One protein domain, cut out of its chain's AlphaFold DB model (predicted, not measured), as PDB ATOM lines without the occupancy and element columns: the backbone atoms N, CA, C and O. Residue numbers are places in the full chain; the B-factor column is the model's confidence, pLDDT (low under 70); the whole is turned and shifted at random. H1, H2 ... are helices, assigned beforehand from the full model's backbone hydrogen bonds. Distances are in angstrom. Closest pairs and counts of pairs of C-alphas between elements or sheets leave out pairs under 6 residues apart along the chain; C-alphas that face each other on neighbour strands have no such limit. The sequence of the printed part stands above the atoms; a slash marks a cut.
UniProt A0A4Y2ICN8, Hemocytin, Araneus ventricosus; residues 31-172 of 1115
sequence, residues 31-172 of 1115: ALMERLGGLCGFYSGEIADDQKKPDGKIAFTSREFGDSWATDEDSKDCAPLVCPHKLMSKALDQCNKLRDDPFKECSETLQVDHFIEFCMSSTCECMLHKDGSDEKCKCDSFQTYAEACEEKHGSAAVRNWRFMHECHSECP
ATOM      1  N   ALA A  31     136.062 139.977 161.089       71.06
ATOM      2  CA  ALA A  31     137.362 140.567 161.423       71.06
ATOM      3  C   ALA A  31     137.555 142.022 160.936       71.06
ATOM      4  O   ALA A  31     138.507 142.690 161.345       71.06
ATOM      5  N   LEU A  32     136.681 142.510 160.052       69.81
ATOM      6  CA  LEU A  32     136.689 143.885 159.552       69.81
ATOM      7  C   LEU A  32     135.750 144.814 160.338       69.81
ATOM      8  O   LEU A  32     135.594 145.969 159.948       69.81
ATOM      9  N   MET A  33     135.133 144.322 161.418       75.31
ATOM     10  CA  MET A  33     134.195 145.092 162.235       75.31
ATOM     11  C   MET A  33     134.862 146.365 162.778       75.31
ATOM     12  O   MET A  33     135.990 146.302 163.264       75.31
ATOM     13  N   GLU A  34     134.198 147.516 162.627       78.00
ATOM     14  CA  GLU A  34     134.709 148.876 162.911       78.00
ATOM     15  C   GLU A  34     135.930 149.331 162.076       78.00
ATOM     16  O   GLU A  34     136.529 150.374 162.351       78.00
ATOM     17  N   ARG A  35     136.340 148.568 161.054       75.00
ATOM     18  CA  ARG A  35     137.531 148.861 160.226       75.00
ATOM     19  C   ARG A  35     137.198 149.257 158.792       75.00
ATOM     20  O   ARG A  35     138.116 149.483 158.002       75.00
ATOM     21  N   LEU A  36     135.915 149.327 158.456       78.12
ATOM     22  CA  LEU A  36     135.425 149.757 157.153       78.12
ATOM     23  C   LEU A  36     134.831 151.158 157.250       78.12
ATOM     24  O   LEU A  36     134.556 151.652 158.336       78.12
ATOM     25  N   GLY A  37     134.677 151.815 156.108       77.25
ATOM     26  CA  GLY A  37     134.028 153.115 156.004       77.25
ATOM     27  C   GLY A  37     133.808 153.446 154.537       77.25
ATOM     28  O   GLY A  37     134.749 153.393 153.746       77.25
ATOM     29  N   GLY A  38     132.565 153.733 154.173       80.62
ATOM     30  CA  GLY A  38     132.163 154.005 152.797       80.62
ATOM     31  C   GLY A  38     130.645 154.000 152.651       80.62
ATOM     32  O   GLY A  38     129.920 154.059 153.641       80.62
ATOM     33  N   LEU A  39     130.160 153.870 151.414       79.50
ATOM     34  CA  LEU A  39     128.718 153.832 151.119       79.50
ATOM     35  C   LEU A  39     127.991 152.625 151.735       79.50
ATOM     36  O   LEU A  39     126.781 152.682 151.925       79.50
ATOM     37  N   CYS A  40     128.723 151.564 152.088       80.75
ATOM     38  CA  CYS A  40     128.201 150.395 152.800       80.75
ATOM     39  C   CYS A  40     128.317 150.514 154.337       80.75
ATOM     40  O   CYS A  40     128.268 149.497 155.026       80.75
ATOM     41  N   GLY A  41     128.523 151.723 154.871       77.75
ATOM     42  CA  GLY A  41     128.658 151.971 156.308       77.75
ATOM     43  C   GLY A  41     130.039 151.627 156.875       77.75
ATOM     44  O   GLY A  41     131.010 151.431 156.136       77.75
ATOM     45  N   PHE A  42     130.142 151.590 158.208       82.50
ATOM     46  CA  PHE A  42     131.414 151.346 158.916       82.50
ATOM     47  C   PHE A  42     131.600 149.900 159.370       82.50
ATOM     48  O   PHE A  42     132.650 149.541 159.912       82.50
ATOM     49  N   TYR A  43     130.585 149.059 159.142       80.12
ATOM     50  CA  TYR A  43     130.553 147.678 159.611       80.12
ATOM     51  C   TYR A  43     130.834 147.593 161.124       80.12
ATOM     52  O   TYR A  43     131.558 146.731 161.605       80.12
ATOM     53  N   SER A  44     130.295 148.545 161.882       78.69
ATOM     54  CA  SER A  44     130.415 148.663 163.342       78.69
ATOM     55  C   SER A  44     129.413 147.771 164.087       78.69
ATOM     56  O   SER A  44     129.558 147.533 165.282       78.69
ATOM     57  N   GLY A  45     128.388 147.275 163.383       75.75
ATOM     58  CA  GLY A  45     127.216 146.623 163.971       75.75
ATOM     59  C   GLY A  45     126.148 147.602 164.474       75.75
ATOM     60  O   GLY A  45     125.092 147.159 164.921       75.75
ATOM     61  N   GLU A  46     126.385 148.913 164.373       78.62
ATOM     62  CA  GLU A  46     125.486 149.969 164.834       78.62
ATOM     63  C   GLU A  46     124.847 150.699 163.645       78.62
ATOM     64  O   GLU A  46     125.463 151.550 163.011       78.62
ATOM     65  N   ILE A  47     123.556 150.459 163.395       74.12
ATOM     66  CA  ILE A  47     122.811 151.078 162.274       74.12
ATOM     67  C   ILE A  47     122.882 152.621 162.310       74.12
ATOM     68  O   ILE A  47     122.775 153.301 161.290       74.12
ATOM     69  N   ALA A  48     123.071 153.201 163.501       75.12
ATOM     70  CA  ALA A  48     123.130 154.643 163.705       75.12
ATOM     71  C   ALA A  48     124.349 155.327 163.056       75.12
ATOM     72  O   ALA A  48     124.319 156.549 162.889       75.12
ATOM     73  N   ASP A  49     125.413 154.592 162.711       79.19
ATOM     74  CA  ASP A  49     126.609 155.158 162.079       79.19
ATOM     75  C   ASP A  49     126.816 154.754 160.612       79.19
ATOM     76  O   ASP A  49     127.716 155.289 159.964       79.19
ATOM     77  N   ASP A  50     125.920 153.949 160.038       81.31
ATOM     78  CA  ASP A  50     126.026 153.500 158.644       81.31
ATOM     79  C   ASP A  50     125.892 154.642 157.621       81.31
ATOM     80  O   ASP A  50     126.458 154.562 156.536       81.31
ATOM     81  N   GLN A  51     125.222 155.748 157.973       82.31
ATOM     82  CA  GLN A  51     125.123 156.959 157.136       82.31
ATOM     83  C   GLN A  51     126.086 158.080 157.559       82.31
ATOM     84  O   GLN A  51     125.857 159.273 157.314       82.31
ATOM     85  N   LYS A  52     127.173 157.728 158.246       84.00
ATOM     86  CA  LYS A  52     128.169 158.694 158.706       84.00
ATOM     87  C   LYS A  52     129.159 159.036 157.588       84.00
ATOM     88  O   LYS A  52     129.744 158.183 156.935       84.00
ATOM     89  N   LYS A  53     129.336 160.324 157.336       85.81
ATOM     90  CA  LYS A  53     130.221 160.859 156.298       85.81
ATOM     91  C   LYS A  53     131.694 160.727 156.711       85.81
ATOM     92  O   LYS A  53     131.973 160.574 157.908       85.81
ATOM     93  N   PRO A  54     132.660 160.899 155.786       82.06
ATOM     94  CA  PRO A  54     134.087 160.868 156.126       82.06
ATOM     95  C   PRO A  54     134.498 161.926 157.159       82.06
ATOM     96  O   PRO A  54     135.457 161.734 157.903       82.06
ATOM     97  N   ASP A  55     133.760 163.042 157.229       80.75
ATOM     98  CA  ASP A  55     133.972 164.122 158.204       80.75
ATOM     99  C   ASP A  55     133.444 163.796 159.617       80.75
ATOM    100  O   ASP A  55     133.552 164.615 160.532       80.75
ATOM    101  N   GLY A  56     132.873 162.601 159.802       79.31
ATOM    102  CA  GLY A  56     132.362 162.095 161.069       79.31
ATOM    103  C   GLY A  56     130.950 162.560 161.429       79.31
ATOM    104  O   GLY A  56     130.459 162.182 162.495       79.31
ATOM    105  N   LYS A  57     130.277 163.352 160.583       84.75
ATOM    106  CA  LYS A  57     128.873 163.751 160.782       84.75
ATOM    107  C   LYS A  57     127.929 162.768 160.101       84.75
ATOM    108  O   LYS A  57     128.257 162.221 159.059       84.75
ATOM    109  N   ILE A  58     126.728 162.594 160.645       80.19
ATOM    110  CA  ILE A  58     125.673 161.816 159.983       80.19
ATOM    111  C   ILE A  58     125.081 162.662 158.850       80.19
ATOM    112  O   ILE A  58     124.800 163.847 159.047       80.19
ATOM    113  N   ALA A  59     124.954 162.079 157.660       78.00
ATOM    114  CA  ALA A  59     124.302 162.724 156.528       78.00
ATOM    115  C   ALA A  59     122.791 162.841 156.771       78.00
ATOM    116  O   ALA A  59     122.176 161.950 157.349       78.00
ATOM    117  N   PHE A  60     122.174 163.932 156.319       67.69
ATOM    118  CA  PHE A  60     120.731 164.126 156.468       67.69
ATOM    119  C   PHE A  60     119.931 163.486 155.324       67.69
ATOM    120  O   PHE A  60     118.736 163.233 155.460       67.69
ATOM    121  N   THR A  61     120.575 163.237 154.180       60.78
ATOM    122  CA  THR A  61     119.959 162.613 153.001       60.78
ATOM    123  C   THR A  61     120.913 161.613 152.352       60.78
ATOM    124  O   THR A  61     122.128 161.800 152.408       60.78
ATOM    125  N   SER A  62     120.378 160.598 151.665       66.62
ATOM    126  CA  SER A  62     121.189 159.614 150.928       66.62
ATOM    127  C   SER A  62     122.050 160.254 149.836       66.62
ATOM    128  O   SER A  62     123.134 159.761 149.553       66.62
ATOM    129  N   ARG A  63     121.601 161.382 149.265       66.69
ATOM    130  CA  ARG A  63     122.386 162.174 148.310       66.69
ATOM    131  C   ARG A  63     123.587 162.830 148.982       66.69
ATOM    132  O   ARG A  63     124.705 162.638 148.539       66.69
ATOM    133  N   GLU A  64     123.366 163.540 150.089       75.50
ATOM    134  CA  GLU A  64     124.464 164.131 150.864       75.50
ATOM    135  C   GLU A  64     125.465 163.061 151.322       75.50
ATOM    136  O   GLU A  64     126.670 163.304 151.334       75.50
ATOM    137  N   PHE A  65     124.974 161.873 151.684       81.44
ATOM    138  CA  PHE A  65     125.812 160.734 152.035       81.44
ATOM    139  C   PHE A  65     126.642 160.255 150.836       81.44
ATOM    140  O   PHE A  65     127.868 160.220 150.937       81.44
ATOM    141  N   GLY A  66     125.992 159.973 149.703       74.38
ATOM    142  CA  GLY A  66     126.620 159.574 148.441       74.38
ATOM    143  C   GLY A  66     127.709 160.543 147.984       74.38
ATOM    144  O   GLY A  66     128.867 160.158 147.836       74.38
ATOM    145  N   ASP A  67     127.346 161.822 147.873       76.69
ATOM    146  CA  ASP A  67     128.224 162.902 147.416       76.69
ATOM    147  C   ASP A  67     129.421 163.101 148.367       76.69
ATOM    148  O   ASP A  67     130.514 163.471 147.939       76.69
ATOM    149  N   SER A  68     129.251 162.835 149.671       81.44
ATOM    150  CA  SER A  68     130.333 162.977 150.658       81.44
ATOM    151  C   SER A  68     131.425 161.914 150.550       81.44
ATOM    152  O   SER A  68     132.540 162.153 151.015       81.44
ATOM    153  N   TRP A  69     131.111 160.764 149.952       80.31
ATOM    154  CA  TRP A  69     132.036 159.654 149.725       80.31
ATOM    155  C   TRP A  69     132.553 159.599 148.277       80.31
ATOM    156  O   TRP A  69     133.305 158.685 147.941       80.31
ATOM    157  N   ALA A  70     132.188 160.571 147.434       76.38
ATOM    158  CA  ALA A  70     132.689 160.690 146.068       76.38
ATOM    159  C   ALA A  70     134.209 160.944 146.050       76.38
ATOM    160  O   ALA A  70     134.729 161.769 146.806       76.38
ATOM    161  N   THR A  71     134.927 160.227 145.184       72.12
ATOM    162  CA  THR A  71     136.396 160.265 145.111       72.12
ATOM    163  C   THR A  71     136.945 161.330 144.160       72.12
ATOM    164  O   THR A  71     138.089 161.739 144.347       72.12
ATOM    165  N   ASP A  72     136.135 161.836 143.218       68.81
ATOM    166  CA  ASP A  72     136.529 162.851 142.229       68.81
ATOM    167  C   ASP A  72     135.641 164.111 142.316       68.81
ATOM    168  O   ASP A  72     134.502 164.063 142.779       68.81
ATOM    169  N   GLU A  73     136.148 165.279 141.901       58.81
ATOM    170  CA  GLU A  73     135.368 166.530 141.989       58.81
ATOM    171  C   GLU A  73     134.244 166.628 140.948       58.81
ATOM    172  O   GLU A  73     133.202 167.206 141.255       58.81
ATOM    173  N   ASP A  74     134.407 166.005 139.778       57.50
ATOM    174  CA  ASP A  74     133.389 165.963 138.717       57.50
ATOM    175  C   ASP A  74     132.211 165.017 139.045       57.50
ATOM    176  O   ASP A  74     131.161 165.089 138.410       57.50
ATOM    177  N   SER A  75     132.350 164.146 140.055       57.06
ATOM    178  CA  SER A  75     131.320 163.186 140.490       57.06
ATOM    179  C   SER A  75     130.461 163.671 141.669       57.06
ATOM    180  O   SER A  75     129.558 162.957 142.102       57.06
ATOM    181  N   LYS A  76     130.669 164.905 142.154       55.16
ATOM    182  CA  LYS A  76     129.851 165.529 143.216       55.16
ATOM    183  C   LYS A  76     128.475 166.025 142.745       55.16
ATOM    184  O   LYS A  76     127.636 166.348 143.579       55.16
ATOM    185  N   ASP A  77     128.235 166.071 141.432       54.34
ATOM    186  CA  ASP A  77     126.977 166.526 140.823       54.34
ATOM    187  C   ASP A  77     126.257 165.393 140.062       54.34
ATOM    188  O   ASP A  77     125.847 165.537 138.908       54.34
ATOM    189  N   CYS A  78     126.041 164.247 140.715       55.84
ATOM    190  CA  CYS A  78     125.105 163.244 140.205       55.84
ATOM    191  C   CYS A  78     123.662 163.781 140.288       55.84
ATOM    192  O   CYS A  78     123.094 163.965 141.371       55.84
ATOM    193  N   ALA A  79     123.040 164.049 139.137       54.53
ATOM    194  CA  ALA A  79     121.613 164.351 139.073       54.53
ATOM    195  C   ALA A  79     120.816 163.057 139.342       54.53
ATOM    196  O   ALA A  79     121.042 162.064 138.653       54.53
ATOM    197  N   PRO A  80     119.891 163.024 140.320       52.91
ATOM    198  CA  PRO A  80     119.154 161.805 140.623       52.91
ATOM    199  C   PRO A  80     118.256 161.402 139.448       52.91
ATOM    200  O   PRO A  80     117.488 162.225 138.939       52.91
ATOM    201  N   LEU A  81     118.288 160.119 139.079       56.94
ATOM    202  CA  LEU A  81     117.200 159.468 138.350       56.94
ATOM    203  C   LEU A  81     115.979 159.437 139.277       56.94
ATOM    204  O   LEU A  81     115.773 158.516 140.062       56.94
ATOM    205  N   VAL A  82     115.180 160.504 139.254       62.50
ATOM    206  CA  VAL A  82     113.929 160.549 140.012       62.50
ATOM    207  C   VAL A  82     112.893 159.740 139.245       62.50
ATOM    208  O   VAL A  82     112.330 160.224 138.264       62.50
ATOM    209  N   CYS A  83     112.632 158.520 139.714       67.88
ATOM    210  CA  CYS A  83     111.523 157.703 139.240       67.88
ATOM    211  C   CYS A  83     110.193 158.470 139.405       67.88
ATOM    212  O   CYS A  83     109.791 158.790 140.529       67.88
ATOM    213  N   PRO A  84     109.485 158.803 138.309       80.19
ATOM    214  CA  PRO A  84     108.193 159.462 138.378       80.19
ATOM    215  C   PRO A  84     107.206 158.603 139.160       80.19
ATOM    216  O   PRO A  84     107.077 157.408 138.904       80.19
ATOM    217  N   HIS A  85     106.422 159.231 140.037       72.62
ATOM    218  CA  HIS A  85     105.451 158.547 140.904       72.62
ATOM    219  C   HIS A  85     104.537 157.559 140.153       72.62
ATOM    220  O   HIS A  85     104.171 156.512 140.682       72.62
ATOM    221  N   LYS A  86     104.166 157.868 138.904       79.69
ATOM    222  CA  LYS A  86     103.338 156.985 138.071       79.69
ATOM    223  C   LYS A  86     104.050 155.676 137.698       79.69
ATOM    224  O   LYS A  86     103.410 154.632 137.725       79.69
ATOM    225  N   LEU A  87     105.338 155.733 137.358       82.75
ATOM    226  CA  LEU A  87     106.143 154.549 137.038       82.75
ATOM    227  C   LEU A  87     106.504 153.776 138.308       82.75
ATOM    228  O   LEU A  87     106.404 152.557 138.313       82.75
ATOM    229  N   MET A  88     106.790 154.480 139.406       79.69
ATOM    230  CA  MET A  88     107.036 153.860 140.713       79.69
ATOM    231  C   MET A  88     105.830 153.049 141.196       79.69
ATOM    232  O   MET A  88     105.971 151.911 141.623       79.69
ATOM    233  N   SER A  89     104.623 153.613 141.072       82.75
ATOM    234  CA  SER A  89     103.382 152.919 141.429       82.75
ATOM    235  C   SER A  89     103.122 151.693 140.553       82.75
ATOM    236  O   SER A  89     102.504 150.745 141.024       82.75
ATOM    237  N   LYS A  90     103.560 151.721 139.290       86.50
ATOM    238  CA  LYS A  90     103.423 150.600 138.356       86.50
ATOM    239  C   LYS A  90     104.426 149.487 138.671       86.50
ATOM    240  O   LYS A  90     104.036 148.329 138.750       86.50
ATOM    241  N   ALA A  91     105.678 149.858 138.942       87.00
ATOM    242  CA  ALA A  91     106.712 148.941 139.410       87.00
ATOM    243  C   ALA A  91     106.295 148.259 140.723       87.00
ATOM    244  O   ALA A  91     106.440 147.052 140.862       87.00
ATOM    245  N   LEU A  92     105.700 149.004 141.664       88.31
ATOM    246  CA  LEU A  92     105.194 148.442 142.919       88.31
ATOM    247  C   LEU A  92     104.126 147.367 142.688       88.31
ATOM    248  O   LEU A  92     104.165 146.316 143.322       88.31
ATOM    249  N   ASP A  93     103.171 147.630 141.796       89.75
ATOM    250  CA  ASP A  93     102.098 146.686 141.468       89.75
ATOM    251  C   ASP A  93     102.655 145.371 140.904       89.75
ATOM    252  O   ASP A  93     102.261 144.285 141.323       89.75
ATOM    253  N   GLN A  94     103.654 145.465 140.024       89.31
ATOM    254  CA  GLN A  94     104.354 144.300 139.489       89.31
ATOM    255  C   GLN A  94     105.156 143.562 140.565       89.31
ATOM    256  O   GLN A  94     105.020 142.351 140.696       89.31
ATOM    257  N   CYS A  95     105.945 144.273 141.369       91.12
ATOM    258  CA  CYS A  95     106.818 143.682 142.381       91.12
ATOM    259  C   CYS A  95     106.063 143.052 143.554       91.12
ATOM    260  O   CYS A  95     106.559 142.108 144.163       91.12
ATOM    261  N   ASN A  96     104.836 143.493 143.839       91.38
ATOM    262  CA  ASN A  96     103.989 142.840 144.837       91.38
ATOM    263  C   ASN A  96     103.635 141.388 144.477       91.38
ATOM    264  O   ASN A  96     103.346 140.613 145.388       91.38
ATOM    265  N   LYS A  97     103.738 140.991 143.199       90.06
ATOM    266  CA  LYS A  97     103.535 139.599 142.763       90.06
ATOM    267  C   LYS A  97     104.585 138.629 143.313       90.06
ATOM    268  O   LYS A  97     104.340 137.431 143.321       90.06
ATOM    269  N   LEU A  98     105.706 139.119 143.858       89.88
ATOM    270  CA  LEU A  98     106.662 138.291 144.612       89.88
ATOM    271  C   LEU A  98     106.053 137.669 145.885       89.88
ATOM    272  O   LEU A  98     106.677 136.822 146.516       89.88
ATOM    273  N   ARG A  99     104.848 138.092 146.295       88.38
ATOM    274  CA  ARG A  99     104.083 137.476 147.393       88.38
ATOM    275  C   ARG A  99     103.126 136.375 146.932       88.38
ATOM    276  O   ARG A  99     102.579 135.670 147.782       88.38
ATOM    277  N   ASP A 100     102.892 136.275 145.631       86.69
ATOM    278  CA  ASP A 100     101.931 135.350 145.045       86.69
ATOM    279  C   ASP A 100     102.614 134.025 144.668       86.69
ATOM    280  O   ASP A 100     103.827 133.862 144.798       86.69
ATOM    281  N   ASP A 101     101.835 133.037 144.228       80.12
ATOM    282  CA  ASP A 101     102.388 131.780 143.717       80.12
ATOM    283  C   ASP A 101     103.147 132.027 142.392       80.12
ATOM    284  O   ASP A 101     102.665 132.801 141.560       80.12
ATOM    285  N   PRO A 102     104.299 131.365 142.148       81.25
ATOM    286  CA  PRO A 102     104.904 130.283 142.941       81.25
ATOM    287  C   PRO A 102     105.793 130.747 144.113       81.25
ATOM    288  O   PRO A 102     106.192 129.939 144.943       81.25
ATOM    289  N   PHE A 103     106.070 132.044 144.235       87.12
ATOM    290  CA  PHE A 103     107.001 132.623 145.214       87.12
ATOM    291  C   PHE A 103     106.541 132.586 146.676       87.12
ATOM    292  O   PHE A 103     107.313 132.850 147.600       87.12
ATOM    293  N   LYS A 104     105.279 132.246 146.911       84.25
ATOM    294  CA  LYS A 104     104.660 132.227 148.233       84.25
ATOM    295  C   LYS A 104     105.403 131.362 149.256       84.25
ATOM    296  O   LYS A 104     105.523 131.778 150.405       84.25
ATOM    297  N   GLU A 105     105.933 130.205 148.864       80.38
ATOM    298  CA  GLU A 105     106.683 129.308 149.765       80.38
ATOM    299  C   GLU A 105     107.996 129.949 150.257       80.38
ATOM    300  O   GLU A 105     108.414 129.791 151.405       80.38
ATOM    301  N   CYS A 106     108.591 130.799 149.422       84.44
ATOM    302  CA  CYS A 106     109.799 131.558 149.722       84.44
ATOM    303  C   CYS A 106     109.553 132.676 150.752       84.44
ATOM    304  O   CYS A 106     110.479 133.100 151.454       84.44
ATOM    305  N   SER A 107     108.308 133.159 150.855       79.56
ATOM    306  CA  SER A 107     107.947 134.354 151.626       79.56
ATOM    307  C   SER A 107     108.078 134.206 153.143       79.56
ATOM    308  O   SER A 107     108.220 135.203 153.849       79.56
ATOM    309  N   GLU A 108     108.084 132.971 153.649       71.50
ATOM    310  CA  GLU A 108     108.258 132.685 155.077       71.50
ATOM    311  C   GLU A 108     109.730 132.731 155.515       71.50
ATOM    312  O   GLU A 108     110.026 132.966 156.685       71.50
ATOM    313  N   THR A 109     110.663 132.511 154.581       79.19
ATOM    314  CA  THR A 109     112.109 132.408 154.866       79.19
ATOM    315  C   THR A 109     112.887 133.635 154.394       79.19
ATOM    316  O   THR A 109     113.880 134.021 155.013       79.19
ATOM    317  N   LEU A 110     112.444 134.266 153.305       84.62
ATOM    318  CA  LEU A 110     113.040 135.477 152.749       84.62
ATOM    319  C   LEU A 110     112.247 136.709 153.189       84.62
ATOM    320  O   LEU A 110     111.019 136.707 153.180       84.62
ATOM    321  N   GLN A 111     112.941 137.800 153.523       83.31
ATOM    322  CA  GLN A 111     112.292 139.082 153.814       83.31
ATOM    323  C   GLN A 111     111.780 139.720 152.516       83.31
ATOM    324  O   GLN A 111     112.456 140.556 151.920       83.31
ATOM    325  N   VAL A 112     110.591 139.310 152.065       86.50
ATOM    326  CA  VAL A 112     110.013 139.714 150.767       86.50
ATOM    327  C   VAL A 112     109.923 141.229 150.614       86.50
ATOM    328  O   VAL A 112     110.151 141.739 149.524       86.50
ATOM    329  N   ASP A 113     109.677 141.957 151.703       84.56
ATOM    330  CA  ASP A 113     109.602 143.423 151.699       84.56
ATOM    331  C   ASP A 113     110.887 144.072 151.152       84.56
ATOM    332  O   ASP A 113     110.812 144.990 150.339       84.56
ATOM    333  N   HIS A 114     112.061 143.533 151.500       83.81
ATOM    334  CA  HIS A 114     113.349 144.023 150.999       83.81
ATOM    335  C   HIS A 114     113.510 143.789 149.490       83.81
ATOM    336  O   HIS A 114     113.987 144.653 148.755       83.81
ATOM    337  N   PHE A 115     113.062 142.629 149.008       85.12
ATOM    338  CA  PHE A 115     113.102 142.299 147.586       85.12
ATOM    339  C   PHE A 115     112.069 143.084 146.775       85.12
ATOM    340  O   PHE A 115     112.342 143.422 145.629       85.12
ATOM    341  N   ILE A 116     110.919 143.431 147.361       88.69
ATOM    342  CA  ILE A 116     109.930 144.317 146.735       88.69
ATOM    343  C   ILE A 116     110.505 145.724 146.572       88.69
ATOM    344  O   ILE A 116     110.332 146.321 145.513       88.69
ATOM    345  N   GLU A 117     111.210 146.253 147.574       83.12
ATOM    346  CA  GLU A 117     111.866 147.563 147.478       83.12
ATOM    347  C   GLU A 117     112.938 147.585 146.382       83.12
ATOM    348  O   GLU A 117     112.951 148.498 145.551       83.12
ATOM    349  N   PHE A 118     113.782 146.548 146.328       84.31
ATOM    350  CA  PHE A 118     114.780 146.387 145.271       84.31
ATOM    351  C   PHE A 118     114.128 146.248 143.891       84.31
ATOM    352  O   PHE A 118     114.458 146.999 142.975       84.31
ATOM    353  N   CYS A 119     113.149 145.350 143.754       87.75
ATOM    354  CA  CYS A 119     112.407 145.136 142.516       87.75
ATOM    355  C   CYS A 119     111.750 146.432 142.031       87.75
ATOM    356  O   CYS A 119     111.856 146.773 140.856       87.75
ATOM    357  N   MET A 120     111.118 147.196 142.927       88.06
ATOM    358  CA  MET A 120     110.410 148.425 142.574       88.06
ATOM    359  C   MET A 120     111.373 149.502 142.059       88.06
ATOM    360  O   MET A 120     111.052 150.204 141.096       88.06
ATOM    361  N   SER A 121     112.555 149.616 142.672       81.38
ATOM    362  CA  SER A 121     113.607 150.530 142.220       81.38
ATOM    363  C   SER A 121     114.155 150.111 140.854       81.38
ATOM    364  O   SER A 121     114.120 150.910 139.918       81.38
ATOM    365  N   SER A 122     114.574 148.850 140.717       83.75
ATOM    366  CA  SER A 122     115.186 148.299 139.499       83.75
ATOM    367  C   SER A 122     114.220 148.283 138.311       83.75
ATOM    368  O   SER A 122     114.572 148.697 137.207       83.75
ATOM    369  N   THR A 123     112.962 147.895 138.540       87.19
ATOM    370  CA  THR A 123     111.917 147.886 137.506       87.19
ATOM    371  C   THR A 123     111.594 149.309 137.051       87.19
ATOM    372  O   THR A 123     111.457 149.550 135.852       87.19
ATOM    373  N   CYS A 124     111.517 150.285 137.969       85.94
ATOM    374  CA  CYS A 124     111.273 151.670 137.568       85.94
ATOM    375  C   CYS A 124     112.446 152.279 136.796       85.94
ATOM    376  O   CYS A 124     112.220 152.960 135.797       85.94
ATOM    377  N   GLU A 125     113.680 152.047 137.242       84.50
ATOM    378  CA  GLU A 125     114.874 152.517 136.542       84.50
ATOM    379  C   GLU A 125     114.932 151.946 135.122       84.50
ATOM    380  O   GLU A 125     115.058 152.702 134.160       84.50
ATOM    381  N   CYS A 126     114.696 150.643 134.967       85.31
ATOM    382  CA  CYS A 126     114.621 149.992 133.663       85.31
ATOM    383  C   CYS A 126     113.520 150.593 132.765       85.31
ATOM    384  O   CYS A 126     113.782 150.910 131.605       85.31
ATOM    385  N   MET A 127     112.324 150.866 133.304       84.50
ATOM    386  CA  MET A 127     111.232 151.517 132.559       84.50
ATOM    387  C   MET A 127     111.522 152.973 132.153       84.50
ATOM    388  O   MET A 127     110.817 153.526 131.305       84.50
ATOM    389  N   LEU A 128     112.508 153.635 132.768       81.69
ATOM    390  CA  LEU A 128     112.932 154.983 132.376       81.69
ATOM    391  C   LEU A 128     113.859 154.982 131.161       81.69
ATOM    392  O   LEU A 128     113.965 156.004 130.475       81.69
ATOM    393  N   HIS A 129     114.512 153.857 130.873       78.75
ATOM    394  CA  HIS A 129     115.319 153.698 129.672       78.75
ATOM    395  C   HIS A 129     114.421 153.458 128.451       78.75
ATOM    396  O   HIS A 129     113.440 152.722 128.509       78.75
ATOM    397  N   LYS A 130     114.759 154.085 127.313       57.94
ATOM    398  CA  LYS A 130     113.952 154.035 126.075       57.94
ATOM    399  C   LYS A 130     113.743 152.622 125.506       57.94
ATOM    400  O   LYS A 130     112.809 152.447 124.732       57.94
ATOM    401  N   ASP A 131     114.572 151.662 125.911       61.25
ATOM    402  CA  ASP A 131     114.575 150.282 125.416       61.25
ATOM    403  C   ASP A 131     113.955 149.269 126.407       61.25
ATOM    404  O   ASP A 131     113.912 148.072 126.122       61.25
ATOM    405  N   GLY A 132     113.481 149.716 127.578       62.94
ATOM    406  CA  GLY A 132     112.891 148.848 128.601       62.94
ATOM    407  C   GLY A 132     111.383 148.671 128.417       62.94
ATOM    408  O   GLY A 132     110.618 149.612 128.638       62.94
ATOM    409  N   SER A 133     110.931 147.469 128.039       78.56
ATOM    410  CA  SER A 133     109.506 147.126 128.113       78.56
ATOM    411  C   SER A 133     109.094 146.807 129.552       78.56
ATOM    412  O   SER A 133     109.893 146.347 130.367       78.56
ATOM    413  N   ASP A 134     107.821 147.044 129.856       80.12
ATOM    414  CA  ASP A 134     107.235 146.793 131.173       80.12
ATOM    415  C   ASP A 134     107.377 145.331 131.617       80.12
ATOM    416  O   ASP A 134     107.724 145.065 132.768       80.12
ATOM    417  N   GLU A 135     107.136 144.378 130.706       79.94
ATOM    418  CA  GLU A 135     107.295 142.957 131.013       79.94
ATOM    419  C   GLU A 135     108.756 142.590 131.255       79.94
ATOM    420  O   GLU A 135     109.048 141.948 132.262       79.94
ATOM    421  N   LYS A 136     109.675 143.043 130.393       83.88
ATOM    422  CA  LYS A 136     111.102 142.720 130.502       83.88
ATOM    423  C   LYS A 136     111.688 143.208 131.827       83.88
ATOM    424  O   LYS A 136     112.260 142.423 132.573       83.88
ATOM    425  N   CYS A 137     111.447 144.473 132.174       86.56
ATOM    426  CA  CYS A 137     111.968 145.082 133.400       86.56
ATOM    427  C   CYS A 137     111.494 144.375 134.684       86.56
ATOM    428  O   CYS A 137     112.261 144.234 135.642       86.56
ATOM    429  N   LYS A 138     110.239 143.906 134.699       87.81
ATOM    430  CA  LYS A 138     109.686 143.081 135.784       87.81
ATOM    431  C   LYS A 138     110.402 141.731 135.865       87.81
ATOM    432  O   LYS A 138     110.786 141.316 136.954       87.81
ATOM    433  N   CYS A 139     110.563 141.046 134.735       88.25
ATOM    434  CA  CYS A 139     111.148 139.708 134.682       88.25
ATOM    435  C   CYS A 139     112.611 139.690 135.135       88.25
ATOM    436  O   CYS A 139     112.979 138.851 135.959       88.25
ATOM    437  N   ASP A 140     113.395 140.679 134.706       85.31
ATOM    438  CA  ASP A 140     114.782 140.863 135.148       85.31
ATOM    439  C   ASP A 140     114.853 141.116 136.664       85.31
ATOM    440  O   ASP A 140     115.736 140.612 137.357       85.31
ATOM    441  N   SER A 141     113.879 141.851 137.211       87.75
ATOM    442  CA  SER A 141     113.809 142.147 138.646       87.75
ATOM    443  C   SER A 141     113.342 140.958 139.497       87.75
ATOM    444  O   SER A 141     113.710 140.864 140.669       87.75
ATOM    445  N   PHE A 142     112.546 140.038 138.941       90.38
ATOM    446  CA  PHE A 142     112.094 138.822 139.637       90.38
ATOM    447  C   PHE A 142     113.195 137.767 139.741       90.38
ATOM    448  O   PHE A 142     113.221 137.015 140.716       90.38
ATOM    449  N   GLN A 143     114.120 137.743 138.777       87.00
ATOM    450  CA  GLN A 143     115.223 136.786 138.699       87.00
ATOM    451  C   GLN A 143     115.993 136.673 140.025       87.00
ATOM    452  O   GLN A 143     116.181 135.570 140.530       87.00
ATOM    453  N   THR A 144     116.361 137.800 140.646       84.50
ATOM    454  CA  THR A 144     117.119 137.812 141.912       84.50
ATOM    455  C   THR A 144     116.353 137.162 143.068       84.50
ATOM    456  O   THR A 144     116.946 136.495 143.914       84.50
ATOM    457  N   TYR A 145     115.031 137.345 143.121       88.31
ATOM    458  CA  TYR A 145     114.199 136.703 144.137       88.31
ATOM    459  C   TYR A 145     114.024 135.208 143.857       88.31
ATOM    460  O   TYR A 145     114.105 134.398 144.781       88.31
ATOM    461  N   ALA A 146     113.828 134.838 142.589       88.19
ATOM    462  CA  ALA A 146     113.703 133.448 142.170       88.19
ATOM    463  C   ALA A 146     114.974 132.642 142.489       88.19
ATOM    464  O   ALA A 146     114.880 131.577 143.089       88.19
ATOM    465  N   GLU A 147     116.156 133.187 142.192       85.06
ATOM    466  CA  GLU A 147     117.453 132.575 142.520       85.06
ATOM    467  C   GLU A 147     117.649 132.418 144.034       85.06
ATOM    468  O   GLU A 147     118.031 131.350 144.513       85.06
ATOM    469  N   ALA A 148     117.338 133.463 144.813       86.12
ATOM    470  CA  ALA A 148     117.435 133.412 146.271       86.12
ATOM    471  C   ALA A 148     116.460 132.392 146.882       86.12
ATOM    472  O   ALA A 148     116.762 131.778 147.908       86.12
ATOM    473  N   CYS A 149     115.287 132.212 146.272       87.38
ATOM    474  CA  CYS A 149     114.342 131.194 146.699       87.38
ATOM    475  C   CYS A 149     114.800 129.784 146.322       87.38
ATOM    476  O   CYS A 149     114.765 128.891 147.171       87.38
ATOM    477  N   GLU A 150     115.280 129.589 145.096       83.81
ATOM    478  CA  GLU A 150     115.840 128.322 144.629       83.81
ATOM    479  C   GLU A 150     117.015 127.862 145.505       83.81
ATOM    480  O   GLU A 150     117.077 126.695 145.881       83.81
ATOM    481  N   GLU A 151     117.895 128.777 145.928       82.88
ATOM    482  CA  GLU A 151     119.003 128.465 146.844       82.88
ATOM    483  C   GLU A 151     118.508 127.933 148.204       82.88
ATOM    484  O   GLU A 151     119.180 127.122 148.844       82.88
ATOM    485  N   LYS A 152     117.340 128.390 148.672       82.56
ATOM    486  CA  LYS A 152     116.793 128.025 149.989       82.56
ATOM    487  C   LYS A 152     115.896 126.797 149.970       82.56
ATOM    488  O   LYS A 152     115.966 126.007 150.908       82.56
ATOM    489  N   HIS A 153     115.070 126.654 148.941       80.50
ATOM    490  CA  HIS A 153     113.996 125.656 148.880       80.50
ATOM    491  C   HIS A 153     114.111 124.703 147.678       80.50
ATOM    492  O   HIS A 153     113.315 123.776 147.547       80.50
ATOM    493  N   GLY A 154     115.125 124.879 146.826       76.38
ATOM    494  CA  GLY A 154     115.356 124.092 145.614       76.38
ATOM    495  C   GLY A 154     114.530 124.558 144.409       76.38
ATOM    496  O   GLY A 154     113.577 125.327 144.537       76.38
ATOM    497  N   SER A 155     114.865 124.049 143.218       73.69
ATOM    498  CA  SER A 155     114.256 124.456 141.935       73.69
ATOM    499  C   SER A 155     112.747 124.180 141.850       73.69
ATOM    500  O   SER A 155     112.042 124.771 141.034       73.69
ATOM    501  N   ALA A 156     112.218 123.307 142.717       70.31
ATOM    502  CA  ALA A 156     110.788 123.030 142.818       70.31
ATOM    503  C   ALA A 156     109.979 124.220 143.368       70.31
ATOM    504  O   ALA A 156     108.853 124.427 142.919       70.31
ATOM    505  N   ALA A 157     110.551 125.019 144.278       76.69
ATOM    506  CA  ALA A 157     109.868 126.139 144.936       76.69
ATOM    507  C   ALA A 157     109.626 127.339 144.005       76.69
ATOM    508  O   ALA A 157     108.759 128.169 144.256       76.69
ATOM    509  N   VAL A 158     110.374 127.417 142.903       81.75
ATOM    510  CA  VAL A 158     110.206 128.438 141.860       81.75
ATOM    511  C   VAL A 158     109.770 127.827 140.531       81.75
ATOM    512  O   VAL A 158     109.834 128.476 139.492       81.75
ATOM    513  N   ARG A 159     109.318 126.572 140.512       76.56
ATOM    514  CA  ARG A 159     108.982 125.889 139.261       76.56
ATOM    515  C   ARG A 159     107.924 126.671 138.472       76.56
ATOM    516  O   ARG A 159     106.883 127.037 139.011       76.56
ATOM    517  N   ASN A 160     108.176 126.865 137.178       77.94
ATOM    518  CA  ASN A 160     107.293 127.564 136.237       77.94
ATOM    519  C   ASN A 160     107.050 129.052 136.555       77.94
ATOM    520  O   ASN A 160     106.100 129.633 136.025       77.94
ATOM    521  N   TRP A 161     107.870 129.696 137.395       85.19
ATOM    522  CA  TRP A 161     107.698 131.116 137.711       85.19
ATOM    523  C   TRP A 161     107.783 132.003 136.465       85.19
ATOM    524  O   TRP A 161     107.056 132.997 136.377       85.19
ATOM    525  N   ARG A 162     108.598 131.622 135.467       87.25
ATOM    526  CA  ARG A 162     108.689 132.371 134.211       87.25
ATOM    527  C   ARG A 162     107.456 132.192 133.353       87.25
ATOM    528  O   ARG A 162     107.019 133.134 132.712       87.25
ATOM    529  N   PHE A 163     106.851 131.015 133.376       81.25
ATOM    530  CA  PHE A 163     105.585 130.804 132.689       81.25
ATOM    531  C   PHE A 163     104.441 131.585 133.361       81.25
ATOM    532  O   PHE A 163     103.743 132.354 132.709       81.25
ATOM    533  N   MET A 164     104.303 131.466 134.686       81.38
ATOM    534  CA  MET A 164     103.227 132.082 135.482       81.38
ATOM    535  C   MET A 164     103.232 133.613 135.450       81.38
ATOM    536  O   MET A 164     102.179 134.245 135.558       81.38
ATOM    537  N   HIS A 165     104.412 134.217 135.324       85.56
ATOM    538  CA  HIS A 165     104.566 135.665 135.283       85.56
ATOM    539  C   HIS A 165     104.878 136.213 133.891       85.56
ATOM    540  O   HIS A 165     105.193 137.400 133.811       85.56
ATOM    541  N   GLU A 166     104.753 135.417 132.822       84.19
ATOM    542  CA  GLU A 166     105.018 135.846 131.434       84.19
ATOM    543  C   GLU A 166     106.446 136.411 131.278       84.19
ATOM    544  O   GLU A 166     106.666 137.523 130.805       84.19
ATOM    545  N   CYS A 167     107.416 135.648 131.777       84.94
ATOM    546  CA  CYS A 167     108.855 135.908 131.769       84.94
ATOM    547  C   CYS A 167     109.659 134.810 131.055       84.94
ATOM    548  O   CYS A 167     110.878 134.745 131.203       84.94
ATOM    549  N   HIS A 168     108.990 133.903 130.338       81.00
ATOM    550  CA  HIS A 168     109.645 132.875 129.532       81.00
ATOM    551  C   HIS A 168     110.087 133.446 128.177       81.00
ATOM    552  O   HIS A 168     109.552 134.452 127.713       81.00
ATOM    553  N   SER A 169     111.050 132.790 127.527       79.38
ATOM    554  CA  SER A 169     111.374 133.101 126.128       79.38
ATOM    555  C   SER A 169     110.355 132.449 125.187       79.38
ATOM    556  O   SER A 169     109.754 131.428 125.533       79.38
ATOM    557  N   GLU A 170     110.139 133.024 124.004       80.00
ATOM    558  CA  GLU A 170     109.355 132.366 122.952       80.00
ATOM    559  C   GLU A 170     110.138 131.162 122.408       80.00
ATOM    560  O   GLU A 170     111.302 131.298 122.030       80.00
ATOM    561  N   CYS A 171     109.515 129.979 122.396       82.38
ATOM    562  CA  CYS A 171     110.142 128.766 121.874       82.38
ATOM    563  C   CYS A 171     109.885 128.593 120.371       82.38
ATOM    564  O   CYS A 171     108.818 128.989 119.889       82.38
ATOM    565  N   PRO A 172     110.821 127.962 119.632       78.38
ATOM    566  CA  PRO A 172     110.585 127.553 118.252       78.38
ATOM    567  C   PRO A 172     109.316 126.693 118.115       78.38
ATOM    568  O   PRO A 172     108.950 125.981 119.059       78.38
TER     569      PRO A 172
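What this domain is: This is residues 31 to 172 of the 1115 residues of the protein "Hemocytin" of Araneus ventricosus (UniProt A0A4Y2ICN8). The printed part makes two lobes: a small one of loops, residues 31 to 76, holding the short helix H1, and a helical one, joined by a thin strap near residues 77 to 84. The helical lobe is an up-and-down bundle of H2, H4 and H5, each running against the one before, with short H3 and H6 beside H5. The 142 residues have six named helices, H1 to H6 in chain order, and no named strand; the class is all helix, with under half, 69, in named elements. The whole is loose, with a radius of gyration of the C-alphas of 18.6 A and spans of 56 by 39 by 26 A.

Where its parts are: After residues 31 to 61, H1 spans 62 to 68, starting at C-alpha (121.189, 159.614, 150.928). H2 is 85 to 99, 22.1 A; H3 is 103 to 108; H4 is 112 to 128, 24.1 A. H5, 134 to 153, 28.4 A, has a kink of 31 degrees near residue 145. H6, 161 to 164, ends at C-alpha (103.227, 132.082, 135.482).

How they stand to each other: H1 and H2 are apart. H2 touches H4, C-alphas of Ala 91 and Met 120 closest at 4.9 A, at a steep tilt of 41 degrees, opposite ways. H4 and H5 form a hairpin; C-alphas 123 and 137 are closest, 5.0 A. The hub H5 touches H3 with residues 146 to 153 alone, C-alphas 106 and 149 closest at 5.5 A. Every O i to N i+4 pair is within hydrogen-bond range in H1 and H4, but 8 of 11 in H2, 1 of 2 in H3 and 13 of 16 in H5; H6 is too short for one.

The domain as a whole: C-alphas 56 and 172 are farthest apart, 59.2 A. The printed part has no cut; the link H1 to H2 is long. pLDDT is under 70 at residues 32, 60 to 63, 72 to 83 and 130 to 132.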